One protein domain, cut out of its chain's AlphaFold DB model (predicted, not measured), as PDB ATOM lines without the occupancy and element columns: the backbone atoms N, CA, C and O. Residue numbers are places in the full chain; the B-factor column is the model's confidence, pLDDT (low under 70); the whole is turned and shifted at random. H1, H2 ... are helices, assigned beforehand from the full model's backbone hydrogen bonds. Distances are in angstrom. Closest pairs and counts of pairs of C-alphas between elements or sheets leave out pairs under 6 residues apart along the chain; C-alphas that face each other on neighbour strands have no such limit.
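Overview. This is residues 2 to 69 of the 69 residues of an uncharacterized protein of Deltaproteobacteria bacterium RIFCSPLOWO2_02_FULL_57_26 (UniProt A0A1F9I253). Two helical arms stick out from opposite ends of a small body, in which the later part of H1 packs side by side with H2, and H3 starts beside H2 at Leu 36 and leads away from it nearly at right angles. Residues 2 to 9 of H1 make one arm, and H4 leads away to the other, residues 61 to 69. The printed part has 68 residues with four named helices, H1, H2, H3 and H4 in chain order, and no named strand: all helix. The whole is loose, with a radius of gyration of the C-alphas of 13.6 A, and its outline is a rod spanning 49 by 22 by 20 A.

Along the chain. Find C-alpha 2 at (47.734, 38.687, -30.836); from there H1 runs through residues 2 to 19, 25.8 A long. H2 follows at residues 25 to 32, 10.6 A, and H3 at residues 36 to 45, 14.2 A. H4, residues 54 to 67, runs 20.2 A to C-alpha 67 at (24.268, 0.812, -48.046).

Arrangement. Look first at the helical hairpin of H1 and H2, which touch at a shallow tilt of 6 degrees, opposite ways. H1 touches with residues 11 to 18 alone, and the closest C-alphas, Met 14 and Leu 28, are 6.9 A apart. H2 and H3 touch about perpendicular, at 88 degrees, with the C-alphas of Ser 29 and Leu 36 closest at 5.7 A. H1 and H3 are close but not clearly touching: their closest C-alphas, Leu 15 and Leu 43, are 7.5 A apart. H3 and H4, also a helical hairpin, only just touch, with 3 pairs of C-alphas within 8 A, through residue 54 alone of H4; the closest C-alphas, Ser 37 and Tyr 54, are 6.8 A apart. Their shallow tilt of 34 degrees, opposite ways, is only just short of steep. H4 is apart from H1 and H2. In H1, H2, H3 and H4 every O i to N i+4 pair is within hydrogen-bond range.

Size, cuts and confidence. The C-alphas farthest apart, Ala 2 and Arg 69, stand 49.4 A from each other. The printed part has no cut and no long link. Look for low confidence, pLDDT under 70, at residues 49 to 55 and residue 69.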
ATOM      1  N   ALA A   2      49.206  38.512 -30.783       85.69
ATOM      2  CA  ALA A   2      47.734  38.687 -30.836       85.69
ATOM      3  C   ALA A   2      47.020  37.749 -31.836       85.69
ATOM      4  O   ALA A   2      45.968  37.189 -31.535       85.69
ATOM      5  N   ARG A   3      47.629  37.518 -33.008       81.19
ATOM      6  CA  ARG A   3      47.117  36.580 -34.020       81.19
ATOM      7  C   ARG A   3      47.140  35.123 -33.550       81.19
ATOM      8  O   ARG A   3      46.205  34.392 -33.834       81.19
ATOM      9  N   GLU A   4      48.190  34.702 -32.852       84.88
ATOM     10  CA  GLU A   4      48.315  33.327 -32.342       84.88
ATOM     11  C   GLU A   4      47.272  33.062 -31.258       84.88
ATOM     12  O   GLU A   4      46.543  32.083 -31.350       84.88
ATOM     13  N   LEU A   5      47.094  34.009 -30.331       87.88
ATOM     14  CA  LEU A   5      46.052  33.941 -29.303       87.88
ATOM     15  C   LEU A   5      44.643  33.844 -29.900       87.88
ATOM     16  O   LEU A   5      43.815  33.075 -29.419       87.88
ATOM     17  N   LEU A   6      44.370  34.591 -30.975       86.00
ATOM     18  CA  LEU A   6      43.102  34.493 -31.704       86.00
ATOM     19  C   LEU A   6      42.894  33.101 -32.309       86.00
ATOM     20  O   LEU A   6      41.799  32.544 -32.216       86.00
ATOM     21  N   MET A   7      43.938  32.532 -32.911       82.56
ATOM     22  CA  MET A   7      43.881  31.189 -33.490       82.56
ATOM     23  C   MET A   7      43.677  30.121 -32.419       82.56
ATOM     24  O   MET A   7      42.883  29.200 -32.619       82.56
ATOM     25  N   ASP A   8      44.337  30.249 -31.274       86.31
ATOM     26  CA  ASP A   8      44.202  29.300 -30.175       86.31
ATOM     27  C   ASP A   8      42.828  29.401 -29.503       86.31
ATOM     28  O   ASP A   8      42.198  28.376 -29.236       86.31
ATOM     29  N   GLY A   9      42.282  30.612 -29.353       88.00
ATOM     30  CA  GLY A   9      40.900  30.814 -28.912       88.00
ATOM     31  C   GLY A   9      39.879  30.186 -29.868       88.00
ATOM     32  O   GLY A   9      38.905  29.566 -29.429       88.00
ATOM     33  N   LEU A  10      40.119  30.277 -31.180       85.38
ATOM     34  CA  LEU A  10      39.272  29.639 -32.185       85.38
ATOM     35  C   LEU A  10      39.330  28.106 -32.078       85.38
ATOM     36  O   LEU A  10      38.277  27.467 -32.038       85.38
ATOM     37  N   LYS A  11      40.532  27.520 -31.966       84.88
ATOM     38  CA  LYS A  11      40.716  26.073 -31.750       84.88
ATOM     39  C   LYS A  11      39.996  25.608 -30.488       84.88
ATOM     40  O   LYS A  11      39.254  24.629 -30.531       84.88
ATOM     41  N   TYR A  12      40.147  26.340 -29.386       87.69
ATOM     42  CA  TYR A  12      39.495  26.008 -28.122       87.69
ATOM     43  C   TYR A  12      37.967  26.018 -28.237       87.69
ATOM     44  O   TYR A  12      37.299  25.078 -27.808       87.69
ATOM     45  N   LYS A  13      37.394  27.032 -28.898       88.19
ATOM     46  CA  LYS A  13      35.947  27.099 -29.158       88.19
ATOM     47  C   LYS A  13      35.452  25.904 -29.980       88.19
ATOM     48  O   LYS A  13      34.360  25.397 -29.730       88.19
ATOM     49  N   MET A  14      36.242  25.447 -30.950       86.50
ATOM     50  CA  MET A  14      35.908  24.269 -31.756       86.50
ATOM     51  C   MET A  14      35.947  22.976 -30.931       86.50
ATOM     52  O   MET A  14      35.028  22.165 -31.039       86.50
ATOM     53  N   LEU A  15      36.958  22.810 -30.072       86.56
ATOM     54  CA  LEU A  15      37.059  21.681 -29.139       86.56
ATOM     55  C   LEU A  15      35.879  21.654 -28.159       86.56
ATOM     56  O   LEU A  15      35.304  20.595 -27.915       86.56
ATOM     57  N   LEU A  16      35.464  22.819 -27.651       87.25
ATOM     58  CA  LEU A  16      34.291  22.935 -26.787       87.25
ATOM     59  C   LEU A  16      33.014  22.503 -27.520       87.25
ATOM     60  O   LEU A  16      32.253  21.691 -27.003       87.25
ATOM     61  N   GLY A  17      32.825  22.964 -28.759       86.25
ATOM     62  CA  GLY A  17      31.694  22.548 -29.587       86.25
ATOM     63  C   GLY A  17      31.675  21.043 -29.876       86.25
ATOM     64  O   GLY A  17      30.600  20.450 -29.939       86.25
ATOM     65  N   TYR A  18      32.842  20.406 -30.013       85.81
ATOM     66  CA  TYR A  18      32.941  18.948 -30.113       85.81
ATOM     67  C   TYR A  18      32.537  18.260 -28.803       85.81
ATOM     68  O   TYR A  18      31.708  17.352 -28.824       85.81
ATOM     69  N   LYS A  19      33.049  18.733 -27.657       83.06
ATOM     70  CA  LYS A  19      32.699  18.214 -26.322       83.06
ATOM     71  C   LYS A  19      31.195  18.296 -26.039       83.06
ATOM     72  O   LYS A  19      30.633  17.399 -25.424       83.06
ATOM     73  N   GLU A  20      30.543  19.356 -26.502       87.81
ATOM     74  CA  GLU A  20      29.096  19.567 -26.371       87.81
ATOM     75  C   GLU A  20      28.262  18.775 -27.400       87.81
ATOM     76  O   GLU A  20      27.041  18.913 -27.434       87.81
ATOM     77  N   GLY A  21      28.896  17.996 -28.286       84.19
ATOM     78  CA  GLY A  21      28.219  17.247 -29.350       84.19
ATOM     79  C   GLY A  21      27.682  18.111 -30.500       84.19
ATOM     80  O   GLY A  21      26.977  17.611 -31.372       84.19
ATOM     81  N   ARG A  22      28.018  19.407 -30.540       86.31
ATOM     82  CA  ARG A  22      27.569  20.368 -31.568       86.31
ATOM     83  C   ARG A  22      28.388  20.288 -32.857       86.31
ATOM     84  O   ARG A  22      27.942  20.743 -33.912       86.31
ATOM     85  N   VAL A  23      29.602  19.745 -32.782       85.94
ATOM     86  CA  VAL A  23      30.528  19.597 -33.911       85.94
ATOM     87  C   VAL A  23      30.936  18.134 -34.030       85.94
ATOM     88  O   VAL A  23      31.424  17.544 -33.074       85.94
ATOM     89  N   SER A  24      30.762  17.541 -35.213       87.12
ATOM     90  CA  SER A  24      31.236  16.180 -35.480       87.12
ATOM     91  C   SER A  24      32.749  16.143 -35.698       87.12
ATOM     92  O   SER A  24      33.350  17.132 -36.120       87.12
ATOM     93  N   LEU A  25      33.363  14.974 -35.504       85.50
ATOM     94  CA  LEU A  25      34.800  14.768 -35.721       85.50
ATOM     95  C   LEU A  25      35.241  15.165 -37.145       85.50
ATOM     96  O   LEU A  25      36.240  15.853 -37.326       85.50
ATOM     97  N   ALA A  26      34.444  14.808 -38.156       86.38
ATOM     98  CA  ALA A  26      34.708  15.157 -39.554       86.38
ATOM     99  C   ALA A  26      34.556  16.656 -39.851       86.38
ATOM    100  O   ALA A  26      35.231  17.196 -40.728       86.38
ATOM    101  N   LYS A  27      33.658  17.352 -39.142       87.38
ATOM    102  CA  LYS A  27      33.531  18.807 -39.266       87.38
ATOM    103  C   LYS A  27      34.717  19.504 -38.598       87.38
ATOM    104  O   LYS A  27      35.265  20.437 -39.178       87.38
ATOM    105  N   LEU A  28      35.143  19.005 -37.440       88.75
ATOM    106  CA  LEU A  28      36.310  19.495 -36.712       88.75
ATOM    107  C   LEU A  28      37.597  19.356 -37.543       88.75
ATOM    108  O   LEU A  28      38.343  20.322 -37.666       88.75
ATOM    109  N   SER A  29      37.807  18.208 -38.195       89.69
ATOM    110  CA  SER A  29      38.985  17.966 -39.041       89.69
ATOM    111  C   SER A  29      39.071  18.922 -40.229       89.69
ATOM    112  O   SER A  29      40.113  19.530 -40.463       89.69
ATOM    113  N   LYS A  30      37.950  19.163 -40.919       90.44
ATOM    114  CA  LYS A  30      37.882  20.149 -42.008       90.44
ATOM    115  C   LYS A  30      38.169  21.571 -41.532       90.44
ATOM    116  O   LYS A  30      38.853  22.312 -42.227       90.44
ATOM    117  N   MET A  31      37.641  21.953 -40.371       87.94
ATOM    118  CA  MET A  31      37.814  23.302 -39.823       87.94
ATOM    119  C   MET A  31      39.251  23.573 -39.367       87.94
ATOM    120  O   MET A  31      39.723  24.699 -39.502       87.94
ATOM    121  N   LEU A  32      39.943  22.553 -38.854       87.62
ATOM    122  CA  LEU A  32      41.335  22.648 -38.410       87.62
ATOM    123  C   LEU A  32      42.355  22.399 -39.530       87.62
ATOM    124  O   LEU A  32      43.545  22.610 -39.312       87.62
ATOM    125  N   GLY A  33      41.912  21.955 -40.712       90.00
ATOM    126  CA  GLY A  33      42.808  21.562 -41.803       90.00
ATOM    127  C   GLY A  33      43.659  20.333 -41.465       90.00
ATOM    128  O   GLY A  33      44.742  20.175 -42.015       90.00
ATOM    129  N   MET A  34      43.178  19.493 -40.549       89.25
ATOM    130  CA  MET A  34      43.867  18.307 -40.043       89.25
ATOM    131  C   MET A  34      43.186  17.038 -40.561       89.25
ATOM    132  O   MET A  34      41.982  17.017 -40.844       89.25
ATOM    133  N   SER A  35      43.942  15.951 -40.651       89.94
ATOM    134  CA  SER A  35      43.388  14.610 -40.811       89.94
ATOM    135  C   SER A  35      42.588  14.192 -39.570       89.94
ATOM    136  O   SER A  35      42.705  14.759 -38.485       89.94
ATOM    137  N   LEU A  36      41.737  13.175 -39.718       85.69
ATOM    138  CA  LEU A  36      40.935  12.667 -38.601       85.69
ATOM    139  C   LEU A  36      41.790  12.073 -37.478       85.69
ATOM    140  O   LEU A  36      41.441  12.252 -36.318       85.69
ATOM    141  N   SER A  37      42.885  11.389 -37.815       85.06
ATOM    142  CA  SER A  37      43.835  10.849 -36.839       85.06
ATOM    143  C   SER A  37      44.480  11.968 -36.028       85.06
ATOM    144  O   SER A  37      44.411  11.935 -34.806       85.06
ATOM    145  N   GLU A  38      44.967  13.020 -36.690       88.50
ATOM    146  CA  GLU A  38      45.559  14.180 -36.009       88.50
ATOM    147  C   GLU A  38      44.560  14.872 -35.072       88.50
ATOM    148  O   GLU A  38      44.925  15.306 -33.983       88.50
ATOM    149  N   VAL A  39      43.280  14.945 -35.454       89.38
ATOM    150  CA  VAL A  39      42.237  15.482 -34.567       89.38
ATOM    151  C   VAL A  39      41.965  14.564 -33.376       89.38
ATOM    152  O   VAL A  39      41.729  15.066 -32.282       89.38
ATOM    153  N   ILE A  40      41.984  13.241 -33.552       85.88
ATOM    154  CA  ILE A  40      41.817  12.286 -32.443       85.88
ATOM    155  C   ILE A  40      42.982  12.407 -31.455       85.88
ATOM    156  O   ILE A  40      42.752  12.438 -30.244       85.88
ATOM    157  N   ASP A  41      44.208  12.538 -31.957       86.38
ATOM    158  CA  ASP A  41      45.400  12.737 -31.133       86.38
ATOM    159  C   ASP A  41      45.338  14.084 -30.400       86.38
ATOM    160  O   ASP A  41      45.573  14.153 -29.191       86.38
ATOM    161  N   LEU A  42      44.915  15.147 -31.097       87.19
ATOM    162  CA  LEU A  42      44.688  16.466 -30.507       87.19
ATOM    163  C   LEU A  42      43.658  16.391 -29.379       87.19
ATOM    164  O   LEU A  42      43.941  16.824 -28.265       87.19
ATOM    165  N   LEU A  43      42.484  15.812 -29.631       86.19
ATOM    166  CA  LEU A  43      41.443  15.624 -28.618       86.19
ATOM    167  C   LEU A  43      41.987  14.861 -27.402       86.19
ATOM    168  O   LEU A  43      41.790  15.304 -26.269       86.19
ATOM    169  N   SER A  44      42.753  13.794 -27.637       84.62
ATOM    170  CA  SER A  44      43.375  12.990 -26.583       84.62
ATOM    171  C   SER A  44      44.364  13.803 -25.742       84.62
ATOM    172  O   SER A  44      44.333  13.709 -24.516       84.62
ATOM    173  N   SER A  45      45.172  14.671 -26.364       85.00
ATOM    174  CA  SER A  45      46.076  15.589 -25.649       85.00
ATOM    175  C   SER A  45      45.343  16.586 -24.738       85.00
ATOM    176  O   SER A  45      45.885  17.002 -23.718       85.00
ATOM    177  N   PHE A  46      44.088  16.920 -25.061       83.25
ATOM    178  CA  PHE A  46      43.211  17.763 -24.239       83.25
ATOM    179  C   PHE A  46      42.362  16.955 -23.239       83.25
ATOM    180  O   PHE A  46      41.468  17.512 -22.598       83.25
ATOM    181  N   GLY A  47      42.602  15.645 -23.109       81.75
ATOM    182  CA  GLY A  47      41.821  14.748 -22.253       81.75
ATOM    183  C   GLY A  47      40.389  14.513 -22.749       81.75
ATOM    184  O   GLY A  47      39.545  14.013 -22.005       81.75
ATOM    185  N   LEU A  48      40.091  14.879 -23.998       76.69
ATOM    186  CA  LEU A  48      38.809  14.625 -24.642       76.69
ATOM    187  C   LEU A  48      38.892  13.280 -25.358       76.69
ATOM    188  O   LEU A  48      39.559  13.140 -26.380       76.69
ATOM    189  N   GLN A  49      38.198  12.272 -24.835       69.62
ATOM    190  CA  GLN A  49      38.088  11.002 -25.541       69.62
ATOM    191  C   GLN A  49      37.078  11.127 -26.680       69.62
ATOM    192  O   GLN A  49      35.933  11.533 -26.472       69.62
ATOM    193  N   SER A  50      37.494  10.740 -27.887       65.25
ATOM    194  CA  SER A  50      36.534  10.484 -28.955       65.25
ATOM    195  C   SER A  50      35.675   9.278 -28.553       65.25
ATOM    196  O   SER A  50      36.236   8.225 -28.236       65.25
ATOM    197  N   PRO A  51      34.334   9.364 -28.611       65.44
ATOM    198  CA  PRO A  51      33.456   8.231 -28.312       65.44
ATOM    199  C   PRO A  51      33.603   7.083 -29.327       65.44
ATOM    200  O   PRO A  51      33.028   6.008 -29.154       65.44
ATOM    201  N   ILE A  52      34.353   7.303 -30.410       67.00
ATOM    202  CA  ILE A  52      34.559   6.357 -31.501       67.00
ATOM    203  C   ILE A  52      36.057   6.311 -31.816       67.00
ATOM    204  O   ILE A  52      36.672   7.351 -32.066       67.00
ATOM    205  N   SER A  53      36.647   5.113 -31.821       69.62
ATOM    206  CA  SER A  53      38.021   4.920 -32.294       69.62
ATOM    207  C   SER A  53      38.116   5.154 -33.804       69.62
ATOM    208  O   SER A  53      37.127   5.018 -34.530       69.62
ATOM    209  N   TYR A  54      39.315   5.469 -34.294       68.12
ATOM    210  CA  TYR A  54      39.557   5.659 -35.726       68.12
ATOM    211  C   TYR A  54      39.098   4.451 -36.565       68.12
ATOM    212  O   TYR A  54      38.401   4.613 -37.567       68.12
ATOM    213  N   ASP A  55      39.375   3.234 -36.095       67.81
ATOM    214  CA  ASP A  55      38.964   1.999 -36.776       67.81
ATOM    215  C   ASP A  55      37.443   1.856 -36.868       67.81
ATOM    216  O   ASP A  55      36.898   1.506 -37.919       67.81
ATOM    217  N   LYS A  56      36.728   2.188 -35.783       73.06
ATOM    218  CA  LYS A  56      35.260   2.181 -35.769       73.06
ATOM    219  C   LYS A  56      34.686   3.238 -36.711       73.06
ATOM    220  O   LYS A  56      33.675   2.985 -37.365       73.06
ATOM    221  N   TYR A  57      35.335   4.396 -36.819       73.50
ATOM    222  CA  TYR A  57      34.954   5.418 -37.791       73.50
ATOM    223  C   TYR A  57      35.095   4.905 -39.234       73.50
ATOM    224  O   TYR A  57      34.155   5.030 -40.024       73.50
ATOM    225  N   LEU A  58      36.228   4.278 -39.577       77.81
ATOM    226  CA  LEU A  58      36.457   3.713 -40.911       77.81
ATOM    227  C   LEU A  58      35.455   2.605 -41.251       77.81
ATOM    228  O   LEU A  58      34.902   2.603 -42.354       77.81
ATOM    229  N   GLN A  59      35.171   1.707 -40.303       81.50
ATOM    230  CA  GLN A  59      34.135   0.685 -40.470       81.50
ATOM    231  C   GLN A  59      32.759   1.305 -40.723       81.50
ATOM    232  O   GLN A  59      32.074   0.901 -41.664       81.50
ATOM    233  N   GLY A  60      32.369   2.313 -39.937       79.56
ATOM    234  CA  GLY A  60      31.103   3.021 -40.127       79.56
ATOM    235  C   GLY A  60      30.992   3.640 -41.521       79.56
ATOM    236  O   GLY A  60      29.979   3.475 -42.200       79.56
ATOM    237  N   MET A  61      32.064   4.277 -41.998       80.44
ATOM    238  CA  MET A  61      32.122   4.829 -43.353       80.44
ATOM    239  C   MET A  61      32.015   3.756 -44.441       80.44
ATOM    240  O   MET A  61      31.308   3.957 -45.431       80.44
ATOM    241  N   ALA A  62      32.718   2.632 -44.290       82.44
ATOM    242  CA  ALA A  62      32.680   1.538 -45.255       82.44
ATOM    243  C   ALA A  62      31.275   0.925 -45.350       82.44
ATOM    244  O   ALA A  62      30.778   0.693 -46.453       82.44
ATOM    245  N   THR A  63      30.615   0.723 -44.209       85.25
ATOM    246  CA  THR A  63      29.232   0.235 -44.140       85.25
ATOM    247  C   THR A  63      28.256   1.229 -44.766       85.25
ATOM    248  O   THR A  63      27.454   0.837 -45.611       85.25
ATOM    249  N   ALA A  64      28.370   2.523 -44.447       82.12
ATOM    250  CA  ALA A  64      27.522   3.560 -45.034       82.12
ATOM    251  C   ALA A  64      27.653   3.621 -46.566       82.12
ATOM    252  O   ALA A  64      26.653   3.710 -47.269       82.12
ATOM    253  N   ARG A  65      28.876   3.503 -47.106       82.88
ATOM    254  CA  ARG A  65      29.101   3.462 -48.563       82.88
ATOM    255  C   ARG A  65      28.496   2.231 -49.231       82.88
ATOM    256  O   ARG A  65      28.070   2.332 -50.375       82.88
ATOM    257  N   LYS A  66      28.481   1.082 -48.551       85.44
ATOM    258  CA  LYS A  66      27.852  -0.143 -49.066       85.44
ATOM    259  C   LYS A  66      26.328  -0.049 -49.086       85.44
ATOM    260  O   LYS A  66      25.727  -0.626 -49.973       85.44
ATOM    261  N   ALA A  67      25.722   0.673 -48.144       77.81
ATOM    262  CA  ALA A  67      24.268   0.812 -48.046       77.81
ATOM    263  C   ALA A  67      23.651   1.770 -49.086       77.81
ATOM    264  O   ALA A  67      22.441   1.768 -49.273       77.81
ATOM    265  N   ILE A  68      24.467   2.606 -49.735       76.69
ATOM    266  CA  ILE A  68      24.039   3.578 -50.762       76.69
ATOM    267  C   ILE A  68      24.288   3.019 -52.183       76.69
ATOM    268  O   ILE A  68      24.143   3.726 -53.177       76.69
ATOM    269  N   ARG A  69      24.698   1.752 -52.289       53.81
ATOM    270  CA  ARG A  69      25.065   1.076 -53.534       53.81
ATOM    271  C   ARG A  69      24.082  -0.042 -53.837       53.81
ATOM    272  O   ARG A  69      23.813  -0.231 -55.039       53.81
TER     273      ARG A  69